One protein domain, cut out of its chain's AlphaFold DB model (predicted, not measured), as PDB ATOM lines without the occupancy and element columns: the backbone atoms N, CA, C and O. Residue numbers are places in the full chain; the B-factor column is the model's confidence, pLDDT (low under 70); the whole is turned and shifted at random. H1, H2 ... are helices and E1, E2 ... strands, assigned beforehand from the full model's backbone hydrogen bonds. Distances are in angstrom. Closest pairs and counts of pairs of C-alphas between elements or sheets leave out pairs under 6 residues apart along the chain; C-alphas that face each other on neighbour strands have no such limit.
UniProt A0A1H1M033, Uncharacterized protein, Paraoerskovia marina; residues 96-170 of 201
ATOM      1  N   PRO A  96      -7.190  28.851  39.960       88.19
ATOM      2  CA  PRO A  96      -8.082  28.372  41.019       88.19
ATOM      3  C   PRO A  96      -7.386  27.693  42.210       88.19
ATOM      4  O   PRO A  96      -7.950  27.652  43.300       88.19
ATOM      5  N   SER A  97      -6.175  27.152  42.034       88.69
ATOM      6  CA  SER A  97      -5.415  26.466  43.099       88.69
ATOM      7  C   SER A  97      -4.154  27.200  43.560       88.69
ATOM      8  O   SER A  97      -3.384  26.648  44.341       88.69
ATOM      9  N   GLY A  98      -3.934  28.440  43.116       89.44
ATOM     10  CA  GLY A  98      -2.762  29.234  43.491       89.44
ATOM     11  C   GLY A  98      -2.059  29.869  42.291       89.44
ATOM     12  O   GLY A  98      -2.637  29.933  41.206       89.44
ATOM     13  N   PRO A  99      -0.834  30.384  42.457       88.94
ATOM     14  CA  PRO A  99      -0.084  30.962  41.348       88.94
ATOM     15  C   PRO A  99       0.334  29.882  40.340       88.94
ATOM     16  O   PRO A  99       0.763  28.788  40.716       88.94
ATOM     17  N   ALA A 100       0.230  30.203  39.052       88.75
ATOM     18  CA  ALA A 100       0.697  29.365  37.961       88.75
ATOM     19  C   ALA A 100       2.215  29.184  38.065       88.75
ATOM     20  O   ALA A 100       2.969  30.152  38.116       88.75
ATOM     21  N   THR A 101       2.681  27.945  38.075       91.88
ATOM     22  CA  THR A 101       4.104  27.599  38.060       91.88
ATOM     23  C   THR A 101       4.615  27.407  36.639       91.88
ATOM     24  O   THR A 101       5.756  27.759  36.347       91.88
ATOM     25  N   ARG A 102       3.785  26.868  35.736       88.31
ATOM     26  CA  ARG A 102       4.109  26.693  34.312       88.31
ATOM     27  C   ARG A 102       2.883  26.954  33.456       88.31
ATOM     28  O   ARG A 102       1.780  26.564  33.831       88.31
ATOM     29  N   VAL A 103       3.097  27.556  32.292       89.44
ATOM     30  CA  VAL A 103       2.060  27.767  31.280       89.44
ATOM     31  C   VAL A 103       2.595  27.297  29.933       89.44
ATOM     32  O   VAL A 103       3.667  27.727  29.515       89.44
ATOM     33  N   ALA A 104       1.851  26.424  29.262       89.31
ATOM     34  CA  ALA A 104       2.132  25.963  27.911       89.31
ATOM     35  C   ALA A 104       0.977  26.364  26.988       89.31
ATOM     36  O   ALA A 104      -0.171  25.967  27.201       89.31
ATOM     37  N   LYS A 105       1.275  27.155  25.954       89.25
ATOM     38  CA  LYS A 105       0.293  27.516  24.926       89.25
ATOM     39  C   LYS A 105       0.111  26.329  23.982       89.25
ATOM     40  O   LYS A 105       1.055  25.952  23.294       89.25
ATOM     41  N   LEU A 106      -1.087  25.746  23.963       86.81
ATOM     42  CA  LEU A 106      -1.411  24.610  23.094       86.81
ATOM     43  C   LEU A 106      -1.867  25.088  21.713       86.81
ATOM     44  O   LEU A 106      -1.491  24.533  20.687       86.81
ATOM     45  N   ALA A 107      -2.688  26.139  21.705       88.31
ATOM     46  CA  ALA A 107      -3.230  26.781  20.516       88.31
ATOM     47  C   ALA A 107      -3.656  28.221  20.856       88.31
ATOM     48  O   ALA A 107      -3.732  28.570  22.039       88.31
ATOM     49  N   PRO A 108      -3.979  29.069  19.863       88.25
ATOM     50  CA  PRO A 108      -4.539  30.391  20.127       88.25
ATOM     51  C   PRO A 108      -5.787  30.309  21.020       88.25
ATOM     52  O   PRO A 108      -6.804  29.715  20.643       88.25
ATOM     53  N   GLY A 109      -5.679  30.891  22.218       89.06
ATOM     54  CA  GLY A 109      -6.729  30.896  23.236       89.06
ATOM     55  C   GLY A 109      -6.900  29.593  24.026       89.06
ATOM     56  O   GLY A 109      -7.929  29.447  24.679       89.06
ATOM     57  N   ILE A 110      -5.948  28.651  23.961       92.38
ATOM     58  CA  ILE A 110      -5.949  27.406  24.749       92.38
ATOM     59  C   ILE A 110      -4.597  27.242  25.441       92.38
ATOM     60  O   ILE A 110      -3.564  27.055  24.793       92.38
ATOM     61  N   GLU A 111      -4.612  27.258  26.767       92.81
ATOM     62  CA  GLU A 111      -3.410  27.216  27.595       92.81
ATOM     63  C   GLU A 111      -3.503  26.077  28.602       92.81
ATOM     64  O   GLU A 111      -4.502  25.931  29.300       92.81
ATOM     65  N   ARG A 112      -2.444  25.277  28.717       91.81
ATOM     66  CA  ARG A 112      -2.272  24.331  29.819       91.81
ATOM     67  C   ARG A 112      -1.496  25.018  30.931       91.81
ATOM     68  O   ARG A 112      -0.409  25.541  30.698       91.81
ATOM     69  N   VAL A 113      -2.045  25.012  32.135       91.94
ATOM     70  CA  VAL A 113      -1.513  25.743  33.281       91.94
ATOM     71  C   VAL A 113      -1.290  24.781  34.438       91.94
ATOM     72  O   VAL A 113      -2.205  24.084  34.865       91.94
ATOM     73  N   HIS A 114      -0.078  24.767  34.976       92.81
ATOM     74  CA  HIS A 114       0.255  24.049  36.201       92.81
ATOM     75  C   HIS A 114       0.294  25.033  37.367       92.81
ATOM     76  O   HIS A 114       0.848  26.119  37.225       92.81
ATOM     77  N   ALA A 115      -0.259  24.651  38.515       90.38
ATOM     78  CA  ALA A 115      -0.205  25.403  39.765       90.38
ATOM     79  C   ALA A 115       0.123  24.436  40.912       90.38
ATOM     80  O   ALA A 115      -0.740  23.723  41.431       90.38
ATOM     81  N   GLY A 116       1.406  24.358  41.270       88.56
ATOM     82  CA  GLY A 116       1.904  23.333  42.188       88.56
ATOM     83  C   GLY A 116       1.722  21.928  41.602       88.56
ATOM     84  O   GLY A 116       2.294  21.622  40.561       88.56
ATOM     85  N   GLN A 117       0.922  21.096  42.273       87.88
ATOM     86  CA  GLN A 117       0.573  19.733  41.835       87.88
ATOM     87  C   GLN A 117      -0.719  19.677  41.000       87.88
ATOM     88  O   GLN A 117      -1.075  18.619  40.484       87.88
ATOM     89  N   ALA A 118      -1.446  20.792  40.886       89.12
ATOM     90  CA  ALA A 118      -2.682  20.862  40.121       89.12
ATOM     91  C   ALA A 118      -2.406  21.265  38.666       89.12
ATOM     92  O   ALA A 118      -1.543  22.100  38.388       89.12
ATOM     93  N   GLU A 119      -3.169  20.689  37.743       91.38
ATOM     94  CA  GLU A 119      -3.130  21.003  36.316       91.38
ATOM     95  C   GLU A 119      -4.510  21.485  35.860       91.38
ATOM     96  O   GLU A 119      -5.543  20.919  36.230       91.38
ATOM     97  N   PHE A 120      -4.508  22.525  35.034       93.00
ATOM     98  CA  PHE A 120      -5.687  23.151  34.463       93.00
ATOM     99  C   PHE A 120      -5.505  23.394  32.972       93.00
ATOM    100  O   PHE A 120      -4.389  23.508  32.466       93.00
ATOM    101  N   VAL A 121      -6.628  23.551  32.283       93.62
ATOM    102  CA  VAL A 121      -6.681  24.201  30.979       93.62
ATOM    103  C   VAL A 121      -7.467  25.491  31.121       93.62
ATOM    104  O   VAL A 121      -8.583  25.479  31.639       93.62
ATOM    105  N   HIS A 122      -6.874  26.585  30.667       94.00
ATOM    106  CA  HIS A 122      -7.522  27.878  30.557       94.00
ATOM    107  C   HIS A 122      -7.888  28.136  29.095       94.00
ATOM    108  O   HIS A 122      -7.070  27.951  28.188       94.00
ATOM    109  N   LEU A 123      -9.137  28.531  28.870       92.88
ATOM    110  CA  LEU A 123      -9.656  28.903  27.562       92.88
ATOM    111  C   LEU A 123      -9.942  30.400  27.521       92.88
ATOM    112  O   LEU A 123     -10.575  30.936  28.429       92.88
ATOM    113  N   SER A 124      -9.574  31.053  26.418       91.75
ATOM    114  CA  SER A 124     -10.055  32.406  26.131       91.75
ATOM    115  C   SER A 124     -11.584  32.430  26.057       91.75
ATOM    116  O   SER A 124     -12.216  31.406  25.796       91.75
ATOM    117  N   VAL A 125     -12.201  33.604  26.217       91.12
ATOM    118  CA  VAL A 125     -13.666  33.762  26.114       91.12
ATOM    119  C   VAL A 125     -14.210  33.170  24.808       91.12
ATOM    120  O   VAL A 125     -15.212  32.452  24.815       91.12
ATOM    121  N   GLU A 126     -13.517  33.420  23.696       92.12
ATOM    122  CA  GLU A 126     -13.884  32.898  22.380       92.12
ATOM    123  C   GLU A 126     -13.846  31.365  22.350       92.12
ATOM    124  O   GLU A 126     -14.834  30.737  21.968       92.12
ATOM    125  N   ARG A 127     -12.759  30.740  22.820       93.69
ATOM    126  CA  ARG A 127     -12.647  29.273  22.864       93.69
ATOM    127  C   ARG A 127     -13.627  28.666  23.858       93.69
ATOM    128  O   ARG A 127     -14.317  27.706  23.540       93.69
ATOM    129  N   ASN A 128     -13.795  29.266  25.025       94.88
ATOM    130  CA  ASN A 128     -14.742  28.804  26.028       94.88
ATOM    131  C   ASN A 128     -16.191  28.781  25.496       94.88
ATOM    132  O   ASN A 128     -16.962  27.875  25.810       94.88
ATOM    133  N   SER A 129     -16.551  29.724  24.616       94.44
ATOM    134  CA  SER A 129     -17.868  29.753  23.966       94.44
ATOM    135  C   SER A 129     -18.132  28.575  23.014       94.44
ATOM    136  O   SER A 129     -19.290  28.270  22.729       94.44
ATOM    137  N   GLN A 130     -17.081  27.882  22.564       94.31
ATOM    138  CA  GLN A 130     -17.168  26.709  21.688       94.31
ATOM    139  C   GLN A 130     -17.382  25.412  22.490       94.31
ATOM    140  O   GLN A 130     -17.811  24.403  21.935       94.31
ATOM    141  N   VAL A 131     -17.162  25.433  23.813       92.88
ATOM    142  CA  VAL A 131     -17.514  24.317  24.701       92.88
ATOM    143  C   VAL A 131     -19.035  24.253  24.864       92.88
ATOM    144  O   VAL A 131     -19.708  25.277  25.062       92.88
ATOM    145  N   GLY A 132     -19.586  23.038  24.789       90.25
ATOM    146  CA  GLY A 132     -21.018  22.786  24.949       90.25
ATOM    147  C   GLY A 132     -21.551  23.338  26.273       90.25
ATOM    148  O   GLY A 132     -20.920  23.184  27.316       90.25
ATOM    149  N   ALA A 133     -22.727  23.972  26.236       92.75
ATOM    150  CA  ALA A 133     -23.264  24.748  27.360       92.75
ATOM    151  C   ALA A 133     -23.357  23.961  28.682       92.75
ATOM    152  O   ALA A 133     -23.125  24.532  29.740       92.75
ATOM    153  N   ALA A 134     -23.625  22.651  28.623       90.81
ATOM    154  CA  ALA A 134     -23.713  21.783  29.803       90.81
ATOM    155  C   ALA A 134     -22.377  21.583  30.544       90.81
ATOM    156  O   ALA A 134     -22.372  21.183  31.706       90.81
ATOM    157  N   HIS A 135     -21.250  21.835  29.877       90.94
ATOM    158  CA  HIS A 135     -19.907  21.624  30.420       90.94
ATOM    159  C   HIS A 135     -19.063  22.895  30.444       90.94
ATOM    160  O   HIS A 135     -17.910  22.846  30.855       90.94
ATOM    161  N   ARG A 136     -19.612  24.020  29.979       92.88
ATOM    162  CA  ARG A 136     -18.887  25.280  29.863       92.88
ATOM    163  C   ARG A 136     -18.618  25.866  31.246       92.88
ATOM    164  O   ARG A 136     -19.560  26.113  31.996       92.88
ATOM    165  N   SER A 137     -17.353  26.144  31.554       90.50
ATOM    166  CA  SER A 137     -17.002  26.911  32.750       90.50
ATOM    167  C   SER A 137     -17.329  28.391  32.560       90.50
ATOM    168  O   SER A 137     -17.139  28.939  31.476       90.50
ATOM    169  N   THR A 138     -17.789  29.072  33.606       88.62
ATOM    170  CA  THR A 138     -18.081  30.515  33.563       88.62
ATOM    171  C   THR A 138     -16.824  31.375  33.462       88.62
ATOM    172  O   THR A 138     -16.882  32.478  32.931       88.62
ATOM    173  N   ASP A 139     -15.696  30.868  33.949       86.38
ATOM    174  CA  ASP A 139     -14.412  31.569  34.049       86.38
ATOM    175  C   ASP A 139     -13.348  31.045  33.068       86.38
ATOM    176  O   ASP A 139     -12.214  31.507  33.091       86.38
ATOM    177  N   GLY A 140     -13.696  30.068  32.224       91.88
ATOM    178  CA  GLY A 140     -12.768  29.467  31.265       91.88
ATOM    179  C   GLY A 140     -11.746  28.494  31.863       91.88
ATOM    180  O   GLY A 140     -10.904  28.004  31.111       91.88
ATOM    181  N   TRP A 141     -11.816  28.167  33.160       92.81
ATOM    182  CA  TRP A 141     -10.901  27.227  33.816       92.81
ATOM    183  C   TRP A 141     -11.469  25.812  33.893       92.81
ATOM    184  O   TRP A 141     -12.577  25.579  34.370       92.81
ATOM    185  N   TYR A 142     -10.665  24.840  33.472       93.62
ATOM    186  CA  TYR A 142     -11.033  23.430  33.455       93.62
ATOM    187  C   TYR A 142      -9.977  22.604  34.192       93.62
ATOM    188  O   TYR A 142      -8.834  22.548  33.738       93.62
ATOM    189  N   PRO A 143     -10.312  21.940  35.314       91.94
ATOM    190  CA  PRO A 143      -9.356  21.096  36.019       91.94
ATOM    191  C   PRO A 143      -9.008  19.846  35.205       91.94
ATOM    192  O   PRO A 143      -9.852  19.288  34.488       91.94
ATOM    193  N   ALA A 144      -7.777  19.360  35.370       82.00
ATOM    194  CA  ALA A 144      -7.377  18.045  34.892       82.00
ATOM    195  C   ALA A 144      -8.326  16.970  35.453       82.00
ATOM    196  O   ALA A 144      -8.607  16.922  36.650       82.00
ATOM    197  N   GLY A 145      -8.876  16.136  34.566       81.00
ATOM    198  CA  GLY A 145      -9.913  15.156  34.898       81.00
ATOM    199  C   GLY A 145     -11.227  15.430  34.148       81.00
ATOM    200  O   GLY A 145     -11.184  15.578  32.924       81.00
ATOM    201  N   PRO A 146     -12.393  15.485  34.825       72.50
ATOM    202  CA  PRO A 146     -13.690  15.631  34.157       72.50
ATOM    203  C   PRO A 146     -13.798  16.899  33.300       72.50
ATOM    204  O   PRO A 146     -14.317  16.843  32.187       72.50
ATOM    205  N   GLY A 147     -13.252  18.022  33.786       76.19
ATOM    206  CA  GLY A 147     -13.232  19.290  33.050       76.19
ATOM    207  C   GLY A 147     -12.409  19.191  31.765       76.19
ATOM    208  O   GLY A 147     -12.867  19.582  30.695       76.19
ATOM    209  N   LEU A 148     -11.235  18.563  31.846       84.69
ATOM    210  CA  LEU A 148     -10.375  18.310  30.690       84.69
ATOM    211  C   LEU A 148     -11.040  17.427  29.620       84.69
ATOM    212  O   LEU A 148     -10.752  17.585  28.435       84.69
ATOM    213  N   GLY A 149     -11.929  16.509  30.012       86.06
ATOM    214  CA  GLY A 149     -12.690  15.679  29.075       86.06
ATOM    215  C   GLY A 149     -13.563  16.513  28.136       86.06
ATOM    216  O   GLY A 149     -13.500  16.331  26.922       86.06
ATOM    217  N   ALA A 150     -14.309  17.479  28.680       87.56
ATOM    218  CA  ALA A 150     -15.158  18.369  27.889       87.56
ATOM    219  C   ALA A 150     -14.347  19.223  26.903       87.56
ATOM    220  O   ALA A 150     -14.717  19.352  25.736       87.56
ATOM    221  N   VAL A 151     -13.202  19.743  27.350       90.88
ATOM    222  CA  VAL A 151     -12.305  20.546  26.509       90.88
ATOM    223  C   VAL A 151     -11.697  19.708  25.383       90.88
ATOM    224  O   VAL A 151     -11.670  20.147  24.239       90.88
ATOM    225  N   LYS A 152     -11.268  18.471  25.663       92.00
ATOM    226  CA  LYS A 152     -10.718  17.564  24.640       92.00
ATOM    227  C   LYS A 152     -11.741  17.155  23.583       92.00
ATOM    228  O   LYS A 152     -11.358  16.923  22.442       92.00
ATOM    229  N   VAL A 153     -13.019  17.057  23.951       91.69
ATOM    230  CA  VAL A 153     -14.103  16.802  22.992       91.69
ATOM    231  C   VAL A 153     -14.349  18.026  22.104       91.69
ATOM    232  O   VAL A 153     -14.609  17.860  20.917       91.69
ATOM    233  N   ALA A 154     -14.234  19.240  22.653       92.19
ATOM    234  CA  ALA A 154     -14.399  20.481  21.895       92.19
ATOM    235  C   ALA A 154     -13.197  20.806  20.981       92.19
ATOM    236  O   ALA A 154     -13.393  21.333  19.890       92.19
ATOM    237  N   PHE A 155     -11.974  20.460  21.401       93.19
ATOM    238  CA  PHE A 155     -10.715  20.792  20.710       93.19
ATOM    239  C   PHE A 155      -9.836  19.553  20.468       93.19
ATOM    240  O   PHE A 155      -8.715  19.460  20.982       93.19
ATOM    241  N   PRO A 156     -10.329  18.539  19.736       92.25
ATOM    242  CA  PRO A 156      -9.613  17.276  19.597       92.25
ATOM    243  C   PRO A 156      -8.276  17.432  18.861       92.25
ATOM    244  O   PRO A 156      -7.320  16.725  19.181       92.25
ATOM    245  N   PHE A 157      -8.180  18.360  17.903       88.88
ATOM    246  CA  PHE A 157      -6.983  18.539  17.078       88.88
ATOM    247  C   PHE A 157      -5.863  19.255  17.823       88.88
ATOM    248  O   PHE A 157      -4.711  18.835  17.746       88.88
ATOM    249  N   GLU A 158      -6.196  20.281  18.599       87.75
ATOM    250  CA  GLU A 158      -5.246  21.039  19.406       87.75
ATOM    251  C   GLU A 158      -4.583  20.134  20.458       87.75
ATOM    252  O   GLU A 158      -3.364  20.153  20.630       87.75
ATOM    253  N   PHE A 159      -5.360  19.250  21.093       83.44
ATOM    254  CA  PHE A 159      -4.824  18.273  22.047       83.44
ATOM    255  C   PHE A 159      -4.119  17.081  21.383       83.44
ATOM    256  O   PHE A 159      -3.218  16.492  21.987       83.44
ATOM    257  N   ALA A 160      -4.500  16.701  20.160       81.75
ATOM    258  CA  ALA A 160      -3.770  15.692  19.396       81.75
ATOM    259  C   ALA A 160      -2.385  16.207  18.972       81.75
ATOM    260  O   ALA A 160      -1.404  15.475  19.106       81.75
ATOM    261  N   ALA A 161      -2.299  17.466  18.534       73.75
ATOM    262  CA  ALA A 161      -1.045  18.129  18.187       73.75
ATOM    263  C   ALA A 161      -0.118  18.265  19.403       73.75
ATOM    264  O   ALA A 161       1.058  17.931  19.302       73.75
ATOM    265  N   ASP A 162      -0.649  18.651  20.566       74.25
ATOM    266  CA  ASP A 162       0.110  18.713  21.823       74.25
ATOM    267  C   ASP A 162       0.651  17.339  22.255       74.25
ATOM    268  O   ASP A 162       1.824  17.200  22.609       74.25
ATOM    269  N   ARG A 163      -0.171  16.283  22.152       71.44
ATOM    270  CA  ARG A 163       0.280  14.906  22.410       71.44
ATOM    271  C   ARG A 163       1.383  14.492  21.435       71.44
ATOM    272  O   ARG A 163       2.344  13.853  21.856       71.44
ATOM    273  N   TRP A 164       1.251  14.831  20.154       62.81
ATOM    274  CA  TRP A 164       2.251  14.501  19.143       62.81
ATOM    275  C   TRP A 164       3.560  15.271  19.366       62.81
ATOM    276  O   TRP A 164       4.623  14.654  19.400       62.81
ATOM    277  N   ALA A 165       3.492  16.576  19.634       61.06
ATOM    278  CA  ALA A 165       4.644  17.403  19.985       61.06
ATOM    279  C   ALA A 165       5.351  16.889  21.250       61.06
ATOM    280  O   ALA A 165       6.569  16.721  21.251       61.06
ATOM    281  N   SER A 166       4.585  16.530  22.286       59.81
ATOM    282  CA  SER A 166       5.107  15.900  23.506       59.81
ATOM    283  C   SER A 166       5.758  14.542  23.226       59.81
ATOM    284  O   SER A 166       6.767  14.201  23.837       59.81
ATOM    285  N   SER A 167       5.210  13.762  22.288       60.03
ATOM    286  CA  SER A 167       5.778  12.466  21.898       60.03
ATOM    287  C   SER A 167       7.059  12.598  21.074       60.03
ATOM    288  O   SER A 167       7.980  11.813  21.265       60.03
ATOM    289  N   MET A 168       7.160  13.612  20.209       48.75
ATOM    290  CA  MET A 168       8.366  13.879  19.418       48.75
ATOM    291  C   MET A 168       9.480  14.537  20.229       48.75
ATOM    292  O   MET A 168      10.652  14.312  19.946       48.75
ATOM    293  N   ALA A 169       9.134  15.298  21.270       57.47
ATOM    294  CA  ALA A 169      10.093  15.728  22.284       57.47
ATOM    295  C   ALA A 169      10.652  14.538  23.103       57.47
ATOM    296  O   ALA A 169      11.649  14.681  23.806       57.47
ATOM    297  N   GLY A 170      10.032  13.354  22.988       43.78
ATOM    298  CA  GLY A 170      10.414  12.099  23.626       43.78
ATOM    299  C   GLY A 170      11.475  11.299  22.867       43.78
ATOM    300  O   GLY A 170      11.218  10.183  22.421       43.78
TER     301      GLY A 170
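Overview. This is residues 96 to 170 of the 201 residues of an uncharacterized protein of Paraoerskovia marina (UniProt A0A1H1M033). A small twisted sheet of four antiparallel strands has H2 over E3 and E4, while H3 turns off H2 at a corner and runs past one end of E1. Short H1 sits by the far end of E3, and the loop of residues 129 to 140 and the end of H3 make the two ends of the longest axis. The printed part has 75 residues, with E1, E2, E3, H1, E4, H2 and H3 along the chain; the sheet's order is E1, E2, E3, E4, and the class is mixed, helices and strands. It is compact, with a radius of gyration of the C-alphas of 12.0 A and spans of 36 by 28 by 21 A.

Along the chain. E1, residues 102 to 107, begins at C-alpha (4.109, 26.693, 34.312) and is 15.6 A long. E2, residues 110 to 115, is 16.2 A; E3, residues 118 to 123, is 16.5 A; E4 is residues 141 to 143. H1 is residues 125 to 128. H2, residues 146 to 154, is 13.2 A, and H3, residues 156 to 168, is 18.3 A and ends at C-alpha (8.366, 13.879, 19.418).

Arrangement. E1, E2 and E3 form a meander, each strand the antiparallel neighbour of the one before, with N 104 and O 112 at 2.8 A and N 113 and O 120 at 2.8 A. E4 is antiparallel to E3, with N 121 and O 142 at 2.8 A. H2 is on the sheet at a height of 9.3 A, over E3 and E4, only just slantwise to the strands at 30.2 degrees to E3 on the local plane; its closest C-alphas to E4 are Leu 148 and Tyr 142, 5.9 A. H3 only grazes the sheet, the closest C-alphas to E1 being Glu 158 and Ala 107, 6.2 A. H1 only grazes it too, with residues 126 to 128. H2 and H3 are close but not clearly touching, about perpendicular at 76 degrees, with C-alphas of Lys 152 and Phe 159 closest at 6.5 A. Every O i to N i+4 pair is within hydrogen-bond range in H3, 4 of 5 in H2, and H1 is too short for one.

Size, cuts and confidence. The C-alphas of Ala 133 and Gly 170, farthest apart, are 36.2 A apart. The printed part has no cut; the link from H1 to E4 is long. Residues 164 to 170 are under 70 in pLDDT.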